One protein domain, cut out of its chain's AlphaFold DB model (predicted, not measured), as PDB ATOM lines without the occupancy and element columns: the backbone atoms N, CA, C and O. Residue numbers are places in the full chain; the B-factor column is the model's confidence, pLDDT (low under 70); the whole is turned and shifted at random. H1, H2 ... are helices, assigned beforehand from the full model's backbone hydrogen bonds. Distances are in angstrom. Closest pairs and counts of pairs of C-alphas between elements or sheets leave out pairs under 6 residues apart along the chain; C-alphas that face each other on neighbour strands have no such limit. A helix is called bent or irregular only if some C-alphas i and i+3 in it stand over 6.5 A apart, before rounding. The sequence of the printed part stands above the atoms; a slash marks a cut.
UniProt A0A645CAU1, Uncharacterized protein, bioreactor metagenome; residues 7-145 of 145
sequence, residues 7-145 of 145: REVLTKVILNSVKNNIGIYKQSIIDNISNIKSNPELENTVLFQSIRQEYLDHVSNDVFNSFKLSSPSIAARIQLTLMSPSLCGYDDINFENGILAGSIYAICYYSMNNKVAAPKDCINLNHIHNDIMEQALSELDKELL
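AT A GLANCE: This is residues 7 to 145 of the 145 residues of an uncharacterized protein of bioreactor metagenome (UniProt A0A645CAU1). Two long helices, H3 and H7, run along an elongated helical body without meeting, and H1 and H6 each touch both of them; H1, H6 and H7 form a three-helix bundle that runs up and down. At one end H2, kinked, pairs with the first part of H3 as a hairpin whose turn, residues 37 to 42, stands free; at the other end H4 folds back from H3 and packs on H6, with little H5 beside it. The printed part has 139 residues with seven named helices, H1 to H7 in chain order, no named strand, and the class is all helix. It is compact, with a radius of gyration of the C-alphas of 16.1 A, and spans 48 by 28 by 26 A.

IN THESE COORDINATES: H3, the longest helix, is residues 43 to 70, 40.9 A from C-alpha 43 at (19.052, 61.984, 167.327) to C-alpha 70 at (22.173, 97.537, 187.398). Before it come H1, residues 7 to 20, which begins at C-alpha 7 (16.675, 85.580, 198.594), and H2, residues 22 to 38, 24.5 A long. H2 is irregular, with C-alphas 31 and 34 7.7 A apart, and has a kink of 52 degrees near residue 32. After it come H4, residues 72 to 83, H5, residues 85 to 88, H6, residues 101 to 113, and H7, residues 119 to 144, 37.7 A long, ending at C-alpha 144 (-1.033, 69.595, 168.870).

HOW THE PARTS SIT: H3 with residues 44 to 55 alone touches H2 in a helical hairpin at a shallow tilt of 13 degrees, the closest C-alphas being those of Tyr 25 and Tyr 55, 5.4 A. With residues 59 to 63 alone it touches H1 at a steep tilt of 50 degrees, closest at Ser 17 and Val 59, C-alphas 5.5 A apart. H3 and H4 form a helical hairpin at 30 degrees, C-alphas 68 and 75 being closest at 5.1 A. H6 is the hub, touching five helices; it only just touches H3, with 3 pairs of C-alphas within 8 A, the closest being Ser 60 and Ile 104, 6.6 A. H6 touches H4 at a steep tilt of 52 degrees, C-alphas 77 and 111 being closest at 5.1 A, and H5 at C-alphas 88 and 110, 5.4 A. H6 and H7 form a helical hairpin at a steep tilt of 37 degrees, only just past shallow, with C-alphas 102 and 122 closest at 3.7 A. H7 touches H1 at a shallow tilt of 19 degrees, the same way, closest at C-alphas 18 and 129, 6.8 A, and touches H2 with residues 133 to 140 alone, closest at C-alphas 26 and 136, 6.6 A. H3 and H7 are apart. Every O i to N i+4 pair is within hydrogen-bond range in H1, H4, H6 and H7, against 11 of 13 in H2 and 23 of 24 in H3, while H5 is too short for such a pair.

THE WHOLE: The two C-alphas farthest apart, those of Asn 114 and Leu 145, are 49.2 A from each other. The printed part has no cut and ends at residue 145, the chain's last. The link from H5 to H6, 12 residues, is long; the others are tight. The mean pLDDT of the printed part is 91.0, and residues 39 to 44 and residue 145 are under 70.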
ATOM      1  N   ARG A   7      17.314  86.828 199.022       91.62
ATOM      2  CA  ARG A   7      16.675  85.580 198.594       91.62
ATOM      3  C   ARG A   7      15.420  85.854 197.770       91.62
ATOM      4  O   ARG A   7      15.326  85.384 196.646       91.62
ATOM      5  N   GLU A   8      14.472  86.619 198.307       91.81
ATOM      6  CA  GLU A   8      13.194  86.894 197.635       91.81
ATOM      7  C   GLU A   8      13.383  87.657 196.324       91.81
ATOM      8  O   GLU A   8      12.726  87.344 195.333       91.81
ATOM      9  N   VAL A   9      14.304  88.626 196.304       91.06
ATOM     10  CA  VAL A   9      14.639  89.373 195.088       91.06
ATOM     11  C   VAL A   9      15.195  88.431 194.023       91.06
ATOM     12  O   VAL A   9      14.678  88.413 192.908       91.06
ATOM     13  N   LEU A  10      16.193  87.610 194.361       94.31
ATOM     14  CA  LEU A  10      16.808  86.684 193.409       94.31
ATOM     15  C   LEU A  10      15.830  85.619 192.918       94.31
ATOM     16  O   LEU A  10      15.720  85.419 191.711       94.31
ATOM     17  N   THR A  11      15.078  84.985 193.820       95.94
ATOM     18  CA  THR A  11      14.027  84.026 193.455       95.94
ATOM     19  C   THR A  11      13.054  84.650 192.460       95.94
ATOM     20  O   THR A  11      12.755  84.046 191.434       95.94
ATOM     21  N   LYS A  12      12.589  85.876 192.719       95.31
ATOM     22  CA  LYS A  12      11.643  86.560 191.833       95.31
ATOM     23  C   LYS A  12      12.250  86.882 190.469       95.31
ATOM     24  O   LYS A  12      11.605  86.626 189.459       95.31
ATOM     25  N   VAL A  13      13.463  87.434 190.433       94.94
ATOM     26  CA  VAL A  13      14.155  87.785 189.179       94.94
ATOM     27  C   VAL A  13      14.358  86.544 188.313       94.94
ATOM     28  O   VAL A  13      13.998  86.553 187.139       94.94
ATOM     29  N   ILE A  14      14.853  85.456 188.907       97.94
ATOM     30  CA  ILE A  14      15.118  84.205 188.193       97.94
ATOM     31  C   ILE A  14      13.815  83.593 187.676       97.94
ATOM     32  O   ILE A  14      13.717  83.287 186.493       97.94
ATOM     33  N   LEU A  15      12.785  83.463 188.520       97.94
ATOM     34  CA  LEU A  15      11.513  82.869 188.093       97.94
ATOM     35  C   LEU A  15      10.776  83.718 187.052       97.94
ATOM     36  O   LEU A  15      10.089  83.164 186.197       97.94
ATOM     37  N   ASN A  16      10.915  85.043 187.097       97.25
ATOM     38  CA  ASN A  16      10.393  85.903 186.038       97.25
ATOM     39  C   ASN A  16      11.107  85.629 184.713       97.25
ATOM     40  O   ASN A  16      10.440  85.478 183.698       97.25
ATOM     41  N   SER A  17      12.435  85.507 184.729       97.88
ATOM     42  CA  SER A  17      13.207  85.186 183.528       97.88
ATOM     43  C   SER A  17      12.837  83.815 182.948       97.88
ATOM     44  O   SER A  17      12.561  83.703 181.754       97.88
ATOM     45  N   VAL A  18      12.716  82.793 183.804       98.31
ATOM     46  CA  VAL A  18      12.243  81.442 183.442       98.31
ATOM     47  C   VAL A  18      10.904  81.505 182.704       98.31
ATOM     48  O   VAL A  18      10.760  80.931 181.624       98.31
ATOM     49  N   LYS A  19       9.931  82.237 183.260       98.19
ATOM     50  CA  LYS A  19       8.586  82.375 182.683       98.19
ATOM     51  C   LYS A  19       8.577  83.199 181.401       98.19
ATOM     52  O   LYS A  19       7.894  82.829 180.456       98.19
ATOM     53  N   ASN A  20       9.331  84.292 181.346       97.69
ATOM     54  CA  ASN A  20       9.352  85.178 180.182       97.69
ATOM     55  C   ASN A  20       9.975  84.504 178.954       97.69
ATOM     56  O   ASN A  20       9.559  84.780 177.832       97.69
ATOM     57  N   ASN A  21      10.938  83.606 179.162       98.12
ATOM     58  CA  ASN A  21      11.610  82.892 178.080       98.12
ATOM     59  C   ASN A  21      10.925  81.566 177.703       98.12
ATOM     60  O   ASN A  21      11.361  80.920 176.755       98.12
ATOM     61  N   ILE A  22       9.854  81.138 178.390       97.81
ATOM     62  CA  ILE A  22       9.232  79.820 178.138       97.81
ATOM     63  C   ILE A  22       8.680  79.680 176.711       97.81
ATOM     64  O   ILE A  22       8.622  78.578 176.171       97.81
ATOM     65  N   GLY A  23       8.315  80.799 176.078       96.38
ATOM     66  CA  GLY A  23       7.891  80.822 174.678       96.38
ATOM     67  C   GLY A  23       8.985  80.350 173.716       96.38
ATOM     68  O   GLY A  23       8.664  79.673 172.747       96.38
ATOM     69  N   ILE A  24      10.260  80.626 174.019       95.81
ATOM     70  CA  ILE A  24      11.409  80.152 173.230       95.81
ATOM     71  C   ILE A  24      11.455  78.628 173.274       95.81
ATOM     72  O   ILE A  24      11.484  77.984 172.235       95.81
ATOM     73  N   TYR A  25      11.358  78.049 174.475       96.00
ATOM     74  CA  TYR A  25      11.352  76.598 174.647       96.00
ATOM     75  C   TYR A  25      10.224  75.936 173.849       96.00
ATOM     76  O   TYR A  25      10.458  74.978 173.117       96.00
ATOM     77  N   LYS A  26       9.007  76.484 173.945       95.31
ATOM     78  CA  LYS A  26       7.859  75.965 173.201       95.31
ATOM     79  C   LYS A  26       8.048  76.056 171.689       95.31
ATOM     80  O   LYS A  26       7.790  75.082 170.986       95.31
ATOM     81  N   GLN A  27       8.500  77.208 171.199       94.88
ATOM     82  CA  GLN A  27       8.694  77.435 169.772       94.88
ATOM     83  C   GLN A  27       9.769  76.504 169.204       94.88
ATOM     84  O   GLN A  27       9.513  75.840 168.204       94.88
ATOM     85  N   SER A  28      10.909  76.355 169.886       93.25
ATOM     86  CA  SER A  28      11.980  75.451 169.453       93.25
ATOM     87  C   SER A  28      11.516  73.988 169.390       93.25
ATOM     88  O   SER A  28      11.976  73.239 168.530       93.25
ATOM     89  N   ILE A  29      10.575  73.563 170.243       91.75
ATOM     90  CA  ILE A  29       9.951  72.231 170.144       91.75
ATOM     91  C   ILE A  29       9.043  72.135 168.921       91.75
ATOM     92  O   ILE A  29       9.142  71.160 168.177       91.75
ATOM     93  N   ILE A  30       8.169  73.122 168.706       91.69
ATOM     94  CA  ILE A  30       7.259  73.160 167.552       91.69
ATOM     95  C   ILE A  30       8.058  73.098 166.247       91.69
ATOM     96  O   ILE A  30       7.764  72.266 165.389       91.69
ATOM     97  N   ASP A  31       9.105  73.914 166.126       91.12
ATOM     98  CA  ASP A  31       9.952  73.997 164.932       91.12
ATOM     99  C   ASP A  31      10.637  72.660 164.611       91.12
ATOM    100  O   ASP A  31      10.942  72.358 163.457       91.12
ATOM    101  N   ASN A  32      10.834  71.822 165.630       87.69
ATOM    102  CA  ASN A  32      11.520  70.543 165.528       87.69
ATOM    103  C   ASN A  32      10.595  69.324 165.648       87.69
ATOM    104  O   ASN A  32      11.071  68.190 165.592       87.69
ATOM    105  N   ILE A  33       9.276  69.510 165.759       84.50
ATOM    106  CA  ILE A  33       8.351  68.415 166.079       84.50
ATOM    107  C   ILE A  33       8.317  67.314 165.015       84.50
ATOM    108  O   ILE A  33       8.192  66.133 165.336       84.50
ATOM    109  N   SER A  34       8.465  67.688 163.743       81.62
ATOM    110  CA  SER A  34       8.521  66.742 162.626       81.62
ATOM    111  C   SER A  34       9.773  65.868 162.699       81.62
ATOM    112  O   SER A  34       9.689  64.663 162.468       81.62
ATOM    113  N   ASN A  35      10.912  66.452 163.086       79.38
ATOM    114  CA  ASN A  35      12.165  65.726 163.293       79.38
ATOM    115  C   ASN A  35      12.038  64.788 164.501       79.38
ATOM    116  O   ASN A  35      12.374  63.609 164.402       79.38
ATOM    117  N   ILE A  36      11.429  65.285 165.585       75.88
ATOM    118  CA  ILE A  36      11.173  64.523 166.813       75.88
ATOM    119  C   ILE A  36      10.311  63.282 166.544       75.88
ATOM    120  O   ILE A  36      10.617  62.189 167.018       75.88
ATOM    121  N   LYS A  37       9.245  63.430 165.749       75.06
ATOM    122  CA  LYS A  37       8.344  62.325 165.383       75.06
ATOM    123  C   LYS A  37       8.992  61.293 164.452       75.06
ATOM    124  O   LYS A  37       8.513  60.163 164.397       75.06
ATOM    125  N   SER A  38      10.044  61.668 163.722       71.62
ATOM    126  CA  SER A  38      10.614  60.847 162.645       71.62
ATOM    127  C   SER A  38      11.809  59.983 163.068       71.62
ATOM    128  O   SER A  38      12.073  58.996 162.387       71.62
ATOM    129  N   ASN A  39      12.511  60.299 164.169       64.69
ATOM    130  CA  ASN A  39      13.744  59.596 164.570       64.69
ATOM    131  C   ASN A  39      13.766  59.172 166.052       64.69
ATOM    132  O   ASN A  39      14.177  59.948 166.910       64.69
ATOM    133  N   PRO A  40      13.378  57.930 166.392       58.72
ATOM    134  CA  PRO A  40      12.927  57.639 167.749       58.72
ATOM    135  C   PRO A  40      13.981  57.525 168.869       58.72
ATOM    136  O   PRO A  40      13.568  57.708 170.007       58.72
ATOM    137  N   GLU A  41      15.287  57.265 168.665       63.38
ATOM    138  CA  GLU A  41      16.098  56.779 169.822       63.38
ATOM    139  C   GLU A  41      17.495  57.389 170.097       63.38
ATOM    140  O   GLU A  41      17.995  57.212 171.205       63.38
ATOM    141  N   LEU A  42      18.123  58.178 169.209       53.97
ATOM    142  CA  LEU A  42      19.428  58.828 169.511       53.97
ATOM    143  C   LEU A  42      19.526  60.289 169.053       53.97
ATOM    144  O   LEU A  42      19.946  61.144 169.833       53.97
ATOM    145  N   GLU A  43      19.080  60.601 167.834       56.81
ATOM    146  CA  GLU A  43      19.052  61.984 167.327       56.81
ATOM    147  C   GLU A  43      18.082  62.874 168.117       56.81
ATOM    148  O   GLU A  43      18.377  64.045 168.352       56.81
ATOM    149  N   ASN A  44      16.993  62.298 168.638       63.28
ATOM    150  CA  ASN A  44      16.080  62.999 169.538       63.28
ATOM    151  C   ASN A  44      16.766  63.461 170.822       63.28
ATOM    152  O   ASN A  44      16.518  64.575 171.264       63.28
ATOM    153  N   THR A  45      17.658  62.661 171.411       72.81
ATOM    154  CA  THR A  45      18.314  63.028 172.675       72.81
ATOM    155  C   THR A  45      19.204  64.257 172.504       72.81
ATOM    156  O   THR A  45      19.133  65.175 173.318       72.81
ATOM    157  N   VAL A  46      19.987  64.310 171.423       81.56
ATOM    158  CA  VAL A  46      20.846  65.465 171.108       81.56
ATOM    159  C   VAL A  46      20.000  66.698 170.789       81.56
ATOM    160  O   VAL A  46      20.280  67.783 171.292       81.56
ATOM    161  N   LEU A  47      18.930  66.528 170.012       84.12
ATOM    162  CA  LEU A  47      18.019  67.612 169.652       84.12
ATOM    163  C   LEU A  47      17.277  68.186 170.870       84.12
ATOM    164  O   LEU A  47      17.185  69.400 171.043       84.12
ATOM    165  N   PHE A  48      16.781  67.329 171.764       84.19
ATOM    166  CA  PHE A  48      16.157  67.770 173.010       84.19
ATOM    167  C   PHE A  48      17.160  68.462 173.932       84.19
ATOM    168  O   PHE A  48      16.812  69.461 174.564       84.19
ATOM    169  N   GLN A  49      18.399  67.969 173.996       87.69
ATOM    170  CA  GLN A  49      19.470  68.628 174.742       87.69
ATOM    171  C   GLN A  49      19.755  70.024 174.188       87.69
ATOM    172  O   GLN A  49      19.809  70.963 174.979       87.69
ATOM    173  N   SER A  50      19.846  70.194 172.865       90.31
ATOM    174  CA  SER A  50      20.099  71.508 172.262       90.31
ATOM    175  C   SER A  50      18.941  72.483 172.472       90.31
ATOM    176  O   SER A  50      19.179  73.626 172.848       90.31
ATOM    177  N   ILE A  51      17.689  72.032 172.315       92.44
ATOM    178  CA  ILE A  51      16.495  72.857 172.576       92.44
ATOM    179  C   ILE A  51      16.461  73.307 174.041       92.44
ATOM    180  O   ILE A  51      16.204  74.470 174.361       92.44
ATOM    181  N   ARG A  52      16.736  72.375 174.959       93.12
ATOM    182  CA  ARG A  52      16.797  72.675 176.389       93.12
ATOM    183  C   ARG A  52      17.929  73.652 176.698       93.12
ATOM    184  O   ARG A  52      17.716  74.579 177.473       93.12
ATOM    185  N   GLN A  53      19.112  73.446 176.129       93.62
ATOM    186  CA  GLN A  53      20.267  74.313 176.342       93.62
ATOM    187  C   GLN A  53      19.989  75.736 175.859       93.62
ATOM    188  O   GLN A  53      20.191  76.666 176.632       93.62
ATOM    189  N   GLU A  54      19.452  75.904 174.649       94.75
ATOM    190  CA  GLU A  54      19.080  77.212 174.098       94.75
ATOM    191  C   GLU A  54      18.171  77.979 175.067       94.75
ATOM    192  O   GLU A  54      18.469  79.109 175.462       94.75
ATOM    193  N   TYR A  55      17.099  77.338 175.535       97.12
ATOM    194  CA  TYR A  55      16.193  77.936 176.512       97.12
ATOM    195  C   TYR A  55      16.906  78.355 177.810       97.12
ATOM    196  O   TYR A  55      16.732  79.483 178.284       97.12
ATOM    197  N   LEU A  56      17.724  77.475 178.390       97.06
ATOM    198  CA  LEU A  56      18.440  77.759 179.637       97.06
ATOM    199  C   LEU A  56      19.502  78.853 179.474       97.06
ATOM    200  O   LEU A  56      19.727  79.648 180.394       97.06
ATOM    201  N   ASP A  57      20.122  78.940 178.303       95.56
ATOM    202  CA  ASP A  57      21.065  79.997 177.965       95.56
ATOM    203  C   ASP A  57      20.342  81.341 177.868       95.56
ATOM    204  O   ASP A  57      20.817  82.333 178.419       95.56
ATOM    205  N   HIS A  58      19.147  81.390 177.274       96.75
ATOM    206  CA  HIS A  58      18.315  82.597 177.277       96.75
ATOM    207  C   HIS A  58      17.937  83.046 178.696       96.75
ATOM    208  O   HIS A  58      18.106  84.222 179.032       96.75
ATOM    209  N   VAL A  59      17.503  82.117 179.554       97.88
ATOM    210  CA  VAL A  59      17.167  82.406 180.960       97.88
ATOM    211  C   VAL A  59      18.380  82.937 181.729       97.88
ATOM    212  O   VAL A  59      18.306  83.969 182.398       97.88
ATOM    213  N   SER A  60      19.519  82.248 181.652       96.25
ATOM    214  CA  SER A  60      20.721  82.656 182.385       96.25
ATOM    215  C   SER A  60      21.276  83.991 181.881       96.25
ATOM    216  O   SER A  60      21.621  84.855 182.693       96.25
ATOM    217  N   ASN A  61      21.275  84.216 180.564       95.19
ATOM    218  CA  ASN A  61      21.698  85.479 179.970       95.19
ATOM    219  C   ASN A  61      20.820  86.648 180.412       95.19
ATOM    220  O   ASN A  61      21.358  87.693 180.774       95.19
ATOM    221  N   ASP A  62      19.498  86.494 180.418       95.69
ATOM    222  CA  ASP A  62      18.573  87.542 180.858       95.69
ATOM    223  C   ASP A  62      18.823  87.928 182.331       95.69
ATOM    224  O   ASP A  62      19.013  89.108 182.655       95.69
ATOM    225  N   VAL A  63      18.993  86.938 183.218       95.88
ATOM    226  CA  VAL A  63      19.345  87.196 184.623       95.88
ATOM    227  C   VAL A  63      20.704  87.887 184.754       95.88
ATOM    228  O   VAL A  63      20.802  88.921 185.418       95.88
ATOM    229  N   PHE A  64      21.766  87.366 184.136       94.94
ATOM    230  CA  PHE A  64      23.110  87.934 184.290       94.94
ATOM    231  C   PHE A  64      23.251  89.313 183.634       94.94
ATOM    232  O   PHE A  64      23.928  90.191 184.176       94.94
ATOM    233  N   ASN A  65      22.585  89.550 182.502       93.25
ATOM    234  CA  ASN A  65      22.586  90.850 181.835       93.25
ATOM    235  C   ASN A  65      21.852  91.914 182.658       93.25
ATOM    236  O   ASN A  65      22.285  93.069 182.661       93.25
ATOM    237  N   SER A  66      20.828  91.537 183.435       91.31
ATOM    238  CA  SER A  66      20.176  92.470 184.363       91.31
ATOM    239  C   SER A  66      21.168  93.065 185.378       91.31
ATOM    240  O   SER A  66      21.099  94.256 185.700       91.31
ATOM    241  N   PHE A  67      22.165  92.285 185.817       89.94
ATOM    242  CA  PHE A  67      23.224  92.751 186.716       89.94
ATOM    243  C   PHE A  67      24.289  93.585 186.010       89.94
ATOM    244  O   PHE A  67      24.797  94.526 186.612       89.94
ATOM    245  N   LYS A  68      24.603  93.312 184.737       87.75
ATOM    246  CA  LYS A  68      25.542  94.158 183.970       87.75
ATOM    247  C   LYS A  68      25.074  95.612 183.913       87.75
ATOM    248  O   LYS A  68      25.895  96.516 184.022       87.75
ATOM    249  N   LEU A  69      23.765  95.820 183.772       81.56
ATOM    250  CA  LEU A  69      23.163  97.151 183.701       81.56
ATOM    251  C   LEU A  69      22.981  97.788 185.084       81.56
ATOM    252  O   LEU A  69      23.226  98.980 185.249       81.56
ATOM    253  N   SER A  70      22.547  97.009 186.078       87.62
ATOM    254  CA  SER A  70      22.173  97.537 187.398       87.62
ATOM    255  C   SER A  70      23.323  97.601 188.409       87.62
ATOM    256  O   SER A  70      23.299  98.442 189.306       87.62
ATOM    257  N   SER A  71      24.326  96.724 188.301       90.81
ATOM    258  CA  SER A  71      25.448  96.654 189.241       90.81
ATOM    259  C   SER A  71      26.699  96.003 188.622       90.81
ATOM    260  O   SER A  71      26.908  94.790 188.742       90.81
ATOM    261  N   PRO A  72      27.599  96.805 188.019       92.12
ATOM    262  CA  PRO A  72      28.823  96.300 187.389       92.12
ATOM    263  C   PRO A  72      29.740  95.499 188.325       92.12
ATOM    264  O   PRO A  72      30.407  94.564 187.886       92.12
ATOM    265  N   SER A  73      29.763  95.818 189.624       94.38
ATOM    266  CA  SER A  73      30.562  95.082 190.612       94.38
ATOM    267  C   SER A  73      30.017  93.676 190.875       94.38
ATOM    268  O   SER A  73      30.797  92.726 190.963       94.38
ATOM    269  N   ILE A  74      28.691  93.521 190.955       94.44
ATOM    270  CA  ILE A  74      28.050  92.203 191.043       94.44
ATOM    271  C   ILE A  74      28.274  91.442 189.733       94.44
ATOM    272  O   ILE A  74      28.644  90.273 189.775       94.44
ATOM    273  N   ALA A  75      28.138  92.102 188.581       95.00
ATOM    274  CA  ALA A  75      28.379  91.481 187.281       95.00
ATOM    275  C   ALA A  75      29.811  90.931 187.139       95.00
ATOM    276  O   ALA A  75      29.989  89.812 186.663       95.00
ATOM    277  N   ALA A  76      30.824  91.663 187.614       95.25
ATOM    278  CA  ALA A  76      32.207  91.185 187.627       95.25
ATOM    279  C   ALA A  76      32.382  89.931 188.506       95.25
ATOM    280  O   ALA A  76      33.074  88.991 188.123       95.25
ATOM    281  N   ARG A  77      31.717  89.871 189.667       96.06
ATOM    282  CA  ARG A  77      31.737  88.681 190.539       96.06
ATOM    283  C   ARG A  77      31.018  87.484 189.923       96.06
ATOM    284  O   ARG A  77      31.503  86.363 190.057       96.06
ATOM    285  N   ILE A  78      29.918  87.723 189.210       96.25
ATOM    286  CA  ILE A  78      29.229  86.685 188.437       96.25
ATOM    287  C   ILE A  78      30.189  86.112 187.391       96.25
ATOM    288  O   ILE A  78      30.360  84.900 187.340       96.25
ATOM    289  N   GLN A  79      30.882  86.960 186.621       95.00
ATOM    290  CA  GLN A  79      31.863  86.512 185.623       95.00
ATOM    291  C   GLN A  79      32.988  85.672 186.238       95.00
ATOM    292  O   GLN A  79      33.311  84.614 185.706       95.00
ATOM    293  N   LEU A  80      33.542  86.098 187.377       94.62
ATOM    294  CA  LEU A  80      34.553  85.318 188.097       94.62
ATOM    295  C   LEU A  80      34.014  83.954 188.545       94.62
ATOM    296  O   LEU A  80      34.701  82.947 188.408       94.62
ATOM    297  N   THR A  81      32.777  83.911 189.039       94.25
ATOM    298  CA  THR A  81      32.138  82.662 189.481       94.25
ATOM    299  C   THR A  81      31.832  81.733 188.303       94.25
ATOM    300  O   THR A  81      31.968  80.526 188.434       94.25
ATOM    301  N   LEU A  82      31.477  82.269 187.133       92.75
ATOM    302  CA  LEU A  82      31.298  81.468 185.916       92.75
ATOM    303  C   LEU A  82      32.617  80.828 185.448       92.75
ATOM    304  O   LEU A  82      32.602  79.718 184.931       92.75
ATOM    305  N   MET A  83      33.755  81.500 185.655       91.94
ATOM    306  CA  MET A  83      35.084  80.942 185.362       91.94
ATOM    307  C   MET A  83      35.569  79.952 186.430       91.94
ATOM    308  O   MET A  83      36.415  79.108 186.149       91.94
ATOM    309  N   SER A  84      35.070  80.073 187.662       92.56
ATOM    310  CA  SER A  84      35.451  79.231 188.797       92.56
ATOM    311  C   SER A  84      34.239  79.003 189.716       92.56
ATOM    312  O   SER A  84      34.066  79.720 190.709       92.56
ATOM    313  N   PRO A  85      33.382  78.011 189.399       90.81
ATOM    314  CA  PRO A  85      32.152  77.728 190.150       90.81
ATOM    315  C   PRO A  85      32.383  77.442 191.632       90.81
ATOM    316  O   PRO A  85      31.570  77.825 192.476       90.81
ATOM    317  N   SER A  86      33.543  76.874 191.961       92.19
ATOM    318  CA  SER A  86      33.980  76.604 193.329       92.19
ATOM    319  C   SER A  86      33.941  77.829 194.242       92.19
ATOM    320  O   SER A  86      33.739  77.701 195.450       92.19
ATOM    321  N   LEU A  87      34.052  79.042 193.684       93.25
ATOM    322  CA  LEU A  87      33.913  80.287 194.441       93.25
ATOM    323  C   LEU A  87      32.551  80.409 195.135       93.25
ATOM    324  O   LEU A  87      32.486  80.939 196.240       93.25
ATOM    325  N   CYS A  88      31.474  79.901 194.531       94.38
ATOM    326  CA  CYS A  88      30.146  79.933 195.146       94.38
ATOM    327  C   CYS A  88      29.839  78.716 196.033       94.38
ATOM    328  O   CYS A  88      28.733  78.636 196.570       94.38
ATOM    329  N   GLY A  89      30.809  77.813 196.233       92.88
ATOM    330  CA  GLY A  89      30.675  76.607 197.055       92.88
ATOM    331  C   GLY A  89      30.018  75.421 196.343       92.88
ATOM    332  O   GLY A  89      29.578  74.492 197.015       92.88
ATOM    333  N   TYR A  90      29.928  75.469 195.011       91.00
ATOM    334  CA  TYR A  90      29.356  74.415 194.175       91.00
ATOM    335  C   TYR A  90      30.316  74.113 193.019       91.00
ATOM    336  O   TYR A  90      30.307  74.801 192.000       91.00
ATOM    337  N   ASP A  91      31.156  73.094 193.198       83.62
ATOM    338  CA  ASP A  91      32.220  72.741 192.246       83.62
ATOM    339  C   ASP A  91      31.667  72.083 190.969       83.62
ATOM    340  O   ASP A  91      32.215  72.262 189.885       83.62
ATOM    341  N   ASP A  92      30.524  71.403 191.084       81.88
ATOM    342  CA  ASP A  92      29.939  70.564 190.032       81.88
ATOM    343  C   ASP A  92      28.874  71.290 189.187       81.88
ATOM    344  O   ASP A  92      27.959  70.660 188.645       81.88
ATOM    345  N   ILE A  93      28.927  72.625 189.087       84.75
ATOM    346  CA  ILE A  93      28.009  73.346 188.191       84.75
ATOM    347  C   ILE A  93      28.341  72.965 186.744       84.75
ATOM    348  O   ILE A  93      29.329  73.419 186.172       84.75
ATOM    349  N   ASN A  94      27.482  72.137 186.150       80.25
ATOM    350  CA  ASN A  94      27.584  71.736 184.755       80.25
ATOM    351  C   ASN A  94      27.000  72.828 183.840       80.25
ATOM    352  O   ASN A  94      25.804  73.117 183.903       80.25
ATOM    353  N   PHE A  95      27.844  73.409 182.984       84.50
ATOM    354  CA  PHE A  95      27.451  74.400 181.978       84.50
ATOM    355  C   PHE A  95      27.148  73.797 180.601       84.50
ATOM    356  O   PHE A  95      26.528  74.463 179.779       84.50
ATOM    357  N   GLU A  96      27.561  72.555 180.340       81.19
ATOM    358  CA  GLU A  96      27.456  71.914 179.020       81.19
ATOM    359  C   GLU A  96      26.003  71.706 178.585       81.19
ATOM    360  O   GLU A  96      25.709  71.724 177.400       81.19
ATOM    361  N   ASN A  97      25.084  71.563 179.545       81.62
ATOM    362  CA  ASN A  97      23.655  71.360 179.293       81.62
ATOM    363  C   ASN A  97      22.804  72.582 179.673       81.62
ATOM    364  O   ASN A  97      21.626  72.434 180.011       81.62
ATOM    365  N   GLY A  98      23.399  73.777 179.682       87.19
ATOM    366  CA  GLY A  98      22.751  74.996 180.157       87.19
ATOM    367  C   GLY A  98      22.568  75.033 181.681       87.19
ATOM    368  O   GLY A  98      22.673  74.028 182.390       87.19
ATOM    369  N   ILE A  99      22.288  76.225 182.209       93.00
ATOM    370  CA  ILE A  99      22.289  76.486 183.654       93.00
ATOM    371  C   ILE A  99      20.858  76.525 184.201       93.00
ATOM    372  O   ILE A  99      20.058  77.384 183.836       93.00
ATOM    373  N   LEU A 100      20.541  75.636 185.147       95.31
ATOM    374  CA  LEU A 100      19.256  75.660 185.853       95.31
ATOM    375  C   LEU A 100      19.163  76.794 186.891       95.31
ATOM    376  O   LEU A 100      20.160  77.354 187.354       95.31
ATOM    377  N   ALA A 101      17.930  77.096 187.306       97.25
ATOM    378  CA  ALA A 101      17.608  78.239 188.167       97.25
ATOM    379  C   ALA A 101      18.350  78.223 189.516       97.25
ATOM    380  O   ALA A 101      18.737  79.276 190.019       97.25
ATOM    381  N   GLY A 102      18.576  77.046 190.096       96.75
ATOM    382  CA  GLY A 102      19.305  76.879 191.348       96.75
ATOM    383  C   GLY A 102      20.785  77.238 191.238       96.75
ATOM    384  O   GLY A 102      21.321  77.873 192.147       96.75
ATOM    385  N   SER A 103      21.429  76.906 190.117       96.75
ATOM    386  CA  SER A 103      22.825  77.280 189.852       96.75
ATOM    387  C   SER A 103      22.948  78.779 189.574       96.75
ATOM    388  O   SER A 103      23.821  79.436 190.138       96.75
ATOM    389  N   ILE A 104      22.014  79.356 188.802       97.38
ATOM    390  CA  ILE A 104      21.916  80.817 188.616       97.38
ATOM    391  C   ILE A 104      21.776  81.508 189.980       97.38
ATOM    392  O   ILE A 104      22.470  82.486 190.265       97.38
ATOM    393  N   TYR A 105      20.917  80.978 190.855       97.62
ATOM    394  CA  TYR A 105      20.728  81.505 192.202       97.62
ATOM    395  C   TYR A 105      22.001  81.424 193.043       97.62
ATOM    396  O   TYR A 105      22.358  82.421 193.664       97.62
ATOM    397  N   ALA A 106      22.706  80.288 193.047       97.31
ATOM    398  CA  ALA A 106      23.955  80.129 193.792       97.31
ATOM    399  C   ALA A 106      25.009  81.162 193.367       97.31
ATOM    400  O   ALA A 106      25.571  81.864 194.214       97.31
ATOM    401  N   ILE A 107      25.200  81.315 192.054       96.81
ATOM    402  CA  ILE A 107      26.145  82.264 191.458       96.81
ATOM    403  C   ILE A 107      25.794  83.705 191.851       96.81
ATOM    404  O   ILE A 107      26.645  84.450 192.353       96.81
ATOM    405  N   CYS A 108      24.536  84.109 191.667       96.69
ATOM    406  CA  CYS A 108      24.092  85.466 191.978       96.69
ATOM    407  C   CYS A 108      24.112  85.747 193.488       96.69
ATOM    408  O   CYS A 108      24.570  86.809 193.913       96.69
ATOM    409  N   TYR A 109      23.672  84.799 194.316       96.88
ATOM    410  CA  TYR A 109      23.638  84.949 195.771       96.88
ATOM    411  C   TYR A 109      25.044  85.123 196.350       96.88
ATOM    412  O   TYR A 109      25.254  86.020 197.174       96.88
ATOM    413  N   TYR A 110      26.008  84.323 195.886       96.94
ATOM    414  CA  TYR A 110      27.411  84.491 196.252       96.94
ATOM    415  C   TYR A 110      27.946  85.847 195.791       96.94
ATOM    416  O   TYR A 110      28.510  86.592 196.591       96.94
ATOM    417  N   SER A 111      27.690  86.225 194.541       95.69
ATOM    418  CA  SER A 111      28.168  87.493 193.983       95.69
ATOM    419  C   SER A 111      27.668  88.714 194.770       95.69
ATOM    420  O   SER A 111      28.416  89.675 194.979       95.69
ATOM    421  N   MET A 112      26.431  88.662 195.271       93.94
ATOM    422  CA  MET A 112      25.823  89.727 196.074       93.94
ATOM    423  C   MET A 112      26.290  89.728 197.533       93.94
ATOM    424  O   MET A 112      26.595  90.786 198.079       93.94
ATOM    425  N   ASN A 113      26.338  88.559 198.176       93.75
ATOM    426  CA  ASN A 113      26.478  88.463 199.633       93.75
ATOM    427  C   ASN A 113      27.851  87.967 200.101       93.75
ATOM    428  O   ASN A 113      28.112  87.986 201.303       93.75
ATOM    429  N   ASN A 114      28.699  87.492 199.185       94.31
ATOM    430  CA  ASN A 114      29.934  86.760 199.477       94.31
ATOM    431  C   ASN A 114      29.698  85.561 200.419       94.31
ATOM    432  O   ASN A 114      30.466  85.311 201.347       94.31
ATOM    433  N   LYS A 115      28.566  84.870 200.230       95.38
ATOM    434  CA  LYS A 115      28.114  83.726 201.033       95.38
ATOM    435  C   LYS A 115      27.609  82.619 200.122       95.38
ATOM    436  O   LYS A 115      27.006  82.903 199.092       95.38
ATOM    437  N   VAL A 116      27.801  81.376 200.543       96.38
ATOM    438  CA  VAL A 116      27.258  80.200 199.856       96.38
ATOM    439  C   VAL A 116      25.735  80.187 200.005       96.38
ATOM    440  O   VAL A 116      25.206  80.396 201.100       96.38
ATOM    441  N   ALA A 117      25.026  79.977 198.895       96.56
ATOM    442  CA  ALA A 117      23.576  79.818 198.899       96.56
ATOM    443  C   ALA A 117      23.168  78.534 199.631       96.56
ATOM    444  O   ALA A 117      23.853  77.518 199.532       96.56
ATOM    445  N   ALA A 118      22.031  78.548 200.330       96.19
ATOM    446  CA  ALA A 118      21.519  77.344 200.973       96.19
ATOM    447  C   ALA A 118      21.105  76.301 199.912       96.19
ATOM    448  O   ALA A 118      20.293  76.638 199.045       96.19
ATOM    449  N   PRO A 119      21.550  75.031 200.010       95.94
ATOM    450  CA  PRO A 119      21.213  74.002 199.021       95.94
ATOM    451  C   PRO A 119      19.707  73.828 198.813       95.94
ATOM    452  O   PRO A 119      19.247  73.639 197.692       95.94
ATOM    453  N   LYS A 120      18.918  73.969 199.887       96.38
ATOM    454  CA  LYS A 120      17.451  73.903 199.836       96.38
ATOM    455  C   LYS A 120      16.848  74.941 198.883       96.38
ATOM    456  O   LYS A 120      15.914  74.615 198.159       96.38
ATOM    457  N   ASP A 121      17.367  76.168 198.873       96.38
ATOM    458  CA  ASP A 121      16.853  77.228 198.000       96.38
ATOM    459  C   ASP A 121      17.191  76.924 196.530       96.38
ATOM    460  O   ASP A 121      16.332  77.055 195.658       96.38
ATOM    461  N   CYS A 122      18.412  76.442 196.265       96.62
ATOM    462  CA  CYS A 122      18.853  76.029 194.933       96.62
ATOM    463  C   CYS A 122      18.021  74.858 194.386       96.62
ATOM    464  O   CYS A 122      17.530  74.918 193.260       96.62
ATOM    465  N   ILE A 123      17.826  73.812 195.193       96.25
ATOM    466  CA  ILE A 123      17.050  72.621 194.824       96.25
ATOM    467  C   ILE A 123      15.592  72.994 194.542       96.25
ATOM    468  O   ILE A 123      15.053  72.617 193.505       96.25
ATOM    469  N   ASN A 124      14.970  73.797 195.411       97.44
ATOM    470  CA  ASN A 124      13.594  74.251 195.205       97.44
ATOM    471  C   ASN A 124      13.432  75.030 193.894       97.44
ATOM    472  O   ASN A 124      12.458  74.830 193.176       97.44
ATOM    473  N   LEU A 125      14.386  75.904 193.563       97.75
ATOM    474  CA  LEU A 125      14.361  76.644 192.302       97.75
ATOM    475  C   LEU A 125      14.522  75.731 191.085       97.75
ATOM    476  O   LEU A 125      13.846  75.955 190.085       97.75
ATOM    477  N   ASN A 126      15.370  74.703 191.165       97.06
ATOM    478  CA  ASN A 126      15.488  73.706 190.099       97.06
ATOM    479  C   ASN A 126      14.170  72.959 189.877       97.06
ATOM    480  O   ASN A 126      13.758  72.820 188.731       97.06
ATOM    481  N   HIS A 127      13.493  72.535 190.950       97.88
ATOM    482  CA  HIS A 127      12.183  71.890 190.841       97.88
ATOM    483  C   HIS A 127      11.157  72.805 190.177       97.88
ATOM    484  O   HIS A 127      10.577  72.421 189.174       97.88
ATOM    485  N   ILE A 128      11.013  74.049 190.647       98.25
ATOM    486  CA  ILE A 128      10.055  74.997 190.056       98.25
ATOM    487  C   ILE A 128      10.365  75.261 188.574       98.25
ATOM    488  O   ILE A 128       9.450  75.386 187.766       98.25
ATOM    489  N   HIS A 129      11.643  75.373 188.206       97.81
ATOM    490  CA  HIS A 129      12.042  75.569 186.812       97.81
ATOM    491  C   HIS A 129      11.646  74.355 185.956       97.81
ATOM    492  O   HIS A 129      11.004  74.530 184.921       97.81
ATOM    493  N   ASN A 130      11.955  73.139 186.409       97.06
ATOM    494  CA  ASN A 130      11.576  71.916 185.703       97.06
ATOM    495  C   ASN A 130      10.050  71.772 185.595       97.06
ATOM    496  O   ASN A 130       9.561  71.506 184.503       97.06
ATOM    497  N   ASP A 131       9.297  72.051 186.663       98.06
ATOM    498  CA  ASP A 131       7.829  72.012 186.650       98.06
ATOM    499  C   ASP A 131       7.247  72.955 185.581       98.06
ATOM    500  O   ASP A 131       6.275  72.617 184.909       98.06
ATOM    501  N   ILE A 132       7.841  74.141 185.392       98.06
ATOM    502  CA  ILE A 132       7.423  75.090 184.346       98.06
ATOM    503  C   ILE A 132       7.705  74.527 182.948       98.06
ATOM    504  O   ILE A 132       6.875  74.674 182.049       98.06
ATOM    505  N   MET A 133       8.853  73.876 182.752       96.75
ATOM    506  CA  MET A 133       9.171  73.223 181.479       96.75
ATOM    507  C   MET A 133       8.211  72.063 181.190       96.75
ATOM    508  O   MET A 133       7.699  71.960 180.078       96.75
ATOM    509  N   GLU A 134       7.911  71.227 182.183       96.31
ATOM    510  CA  GLU A 134       6.953  70.122 182.060       96.31
ATOM    511  C   GLU A 134       5.537  70.621 181.752       96.31
ATOM    512  O   GLU A 134       4.854  70.069 180.888       96.31
ATOM    513  N   GLN A 135       5.102  71.706 182.398       96.56
ATOM    514  CA  GLN A 135       3.832  72.361 182.081       96.56
ATOM    515  C   GLN A 135       3.805  72.852 180.633       96.56
ATOM    516  O   GLN A 135       2.823  72.613 179.935       96.56
ATOM    517  N   ALA A 136       4.889  73.466 180.154       95.19
ATOM    518  CA  ALA A 136       4.984  73.917 178.771       95.19
ATOM    519  C   ALA A 136       4.879  72.755 177.770       95.19
ATOM    520  O   ALA A 136       4.187  72.892 176.763       95.19
ATOM    521  N   LEU A 137       5.502  71.608 178.064       92.31
ATOM    522  CA  LEU A 137       5.356  70.386 177.266       92.31
ATOM    523  C   LEU A 137       3.915  69.866 177.272       92.31
ATOM    524  O   LEU A 137       3.379  69.538 176.218       92.31
ATOM    525  N   SER A 138       3.271  69.824 178.441       94.06
ATOM    526  CA  SER A 138       1.877  69.380 178.566       94.06
ATOM    527  C   SER A 138       0.895  70.300 177.837       94.06
ATOM    528  O   SER A 138      -0.115  69.834 177.313       94.06
ATOM    529  N   GLU A 139       1.159  71.605 177.815       94.06
ATOM    530  CA  GLU A 139       0.373  72.573 177.049       94.06
ATOM    531  C   GLU A 139       0.521  72.333 175.544       94.06
ATOM    532  O   GLU A 139      -0.489  72.244 174.852       94.06
ATOM    533  N   LEU A 140       1.749  72.130 175.057       90.75
ATOM    534  CA  LEU A 140       1.995  71.805 173.650       90.75
ATOM    535  C   LEU A 140       1.316  70.504 173.218       90.75
ATOM    536  O   LEU A 140       0.708  70.461 172.154       90.75
ATOM    537  N   ASP A 141       1.385  69.458 174.041       88.19
ATOM    538  CA  ASP A 141       0.737  68.174 173.752       88.19
ATOM    539  C   ASP A 141      -0.779  68.342 173.551       88.19
ATOM    540  O   ASP A 141      -1.352  67.792 172.618       88.19
ATOM    541  N   LYS A 142      -1.428  69.196 174.353       90.69
ATOM    542  CA  LYS A 142      -2.861  69.514 174.204       90.69
ATOM    543  C   LYS A 142      -3.183  70.377 172.984       90.69
ATOM    544  O   LYS A 142      -4.300  70.304 172.492       90.69
ATOM    545  N   GLU A 143      -2.266  71.242 172.556       87.81
ATOM    546  CA  GLU A 143      -2.458  72.133 171.401       87.81
ATOM    547  C   GLU A 143      -2.241  71.416 170.058       87.81
ATOM    548  O   GLU A 143      -2.737  71.869 169.027       87.81
ATOM    549  N   LEU A 144      -1.483  70.316 170.064       78.00
ATOM    550  CA  LEU A 144      -1.033  69.595 168.870       78.00
ATOM    551  C   LEU A 144      -1.752  68.251 168.638       78.00
ATOM    552  O   LEU A 144      -1.474  67.596 167.624       78.00
ATOM    553  N   LEU A 145      -2.636  67.850 169.556       59.12
ATOM    554  CA  LEU A 145      -3.566  66.716 169.458       59.12
ATOM    555  C   LEU A 145      -4.972  67.196 169.074       59.12
ATOM    556  O   LEU A 145      -5.608  66.497 168.253       59.12
TER     557      LEU A 145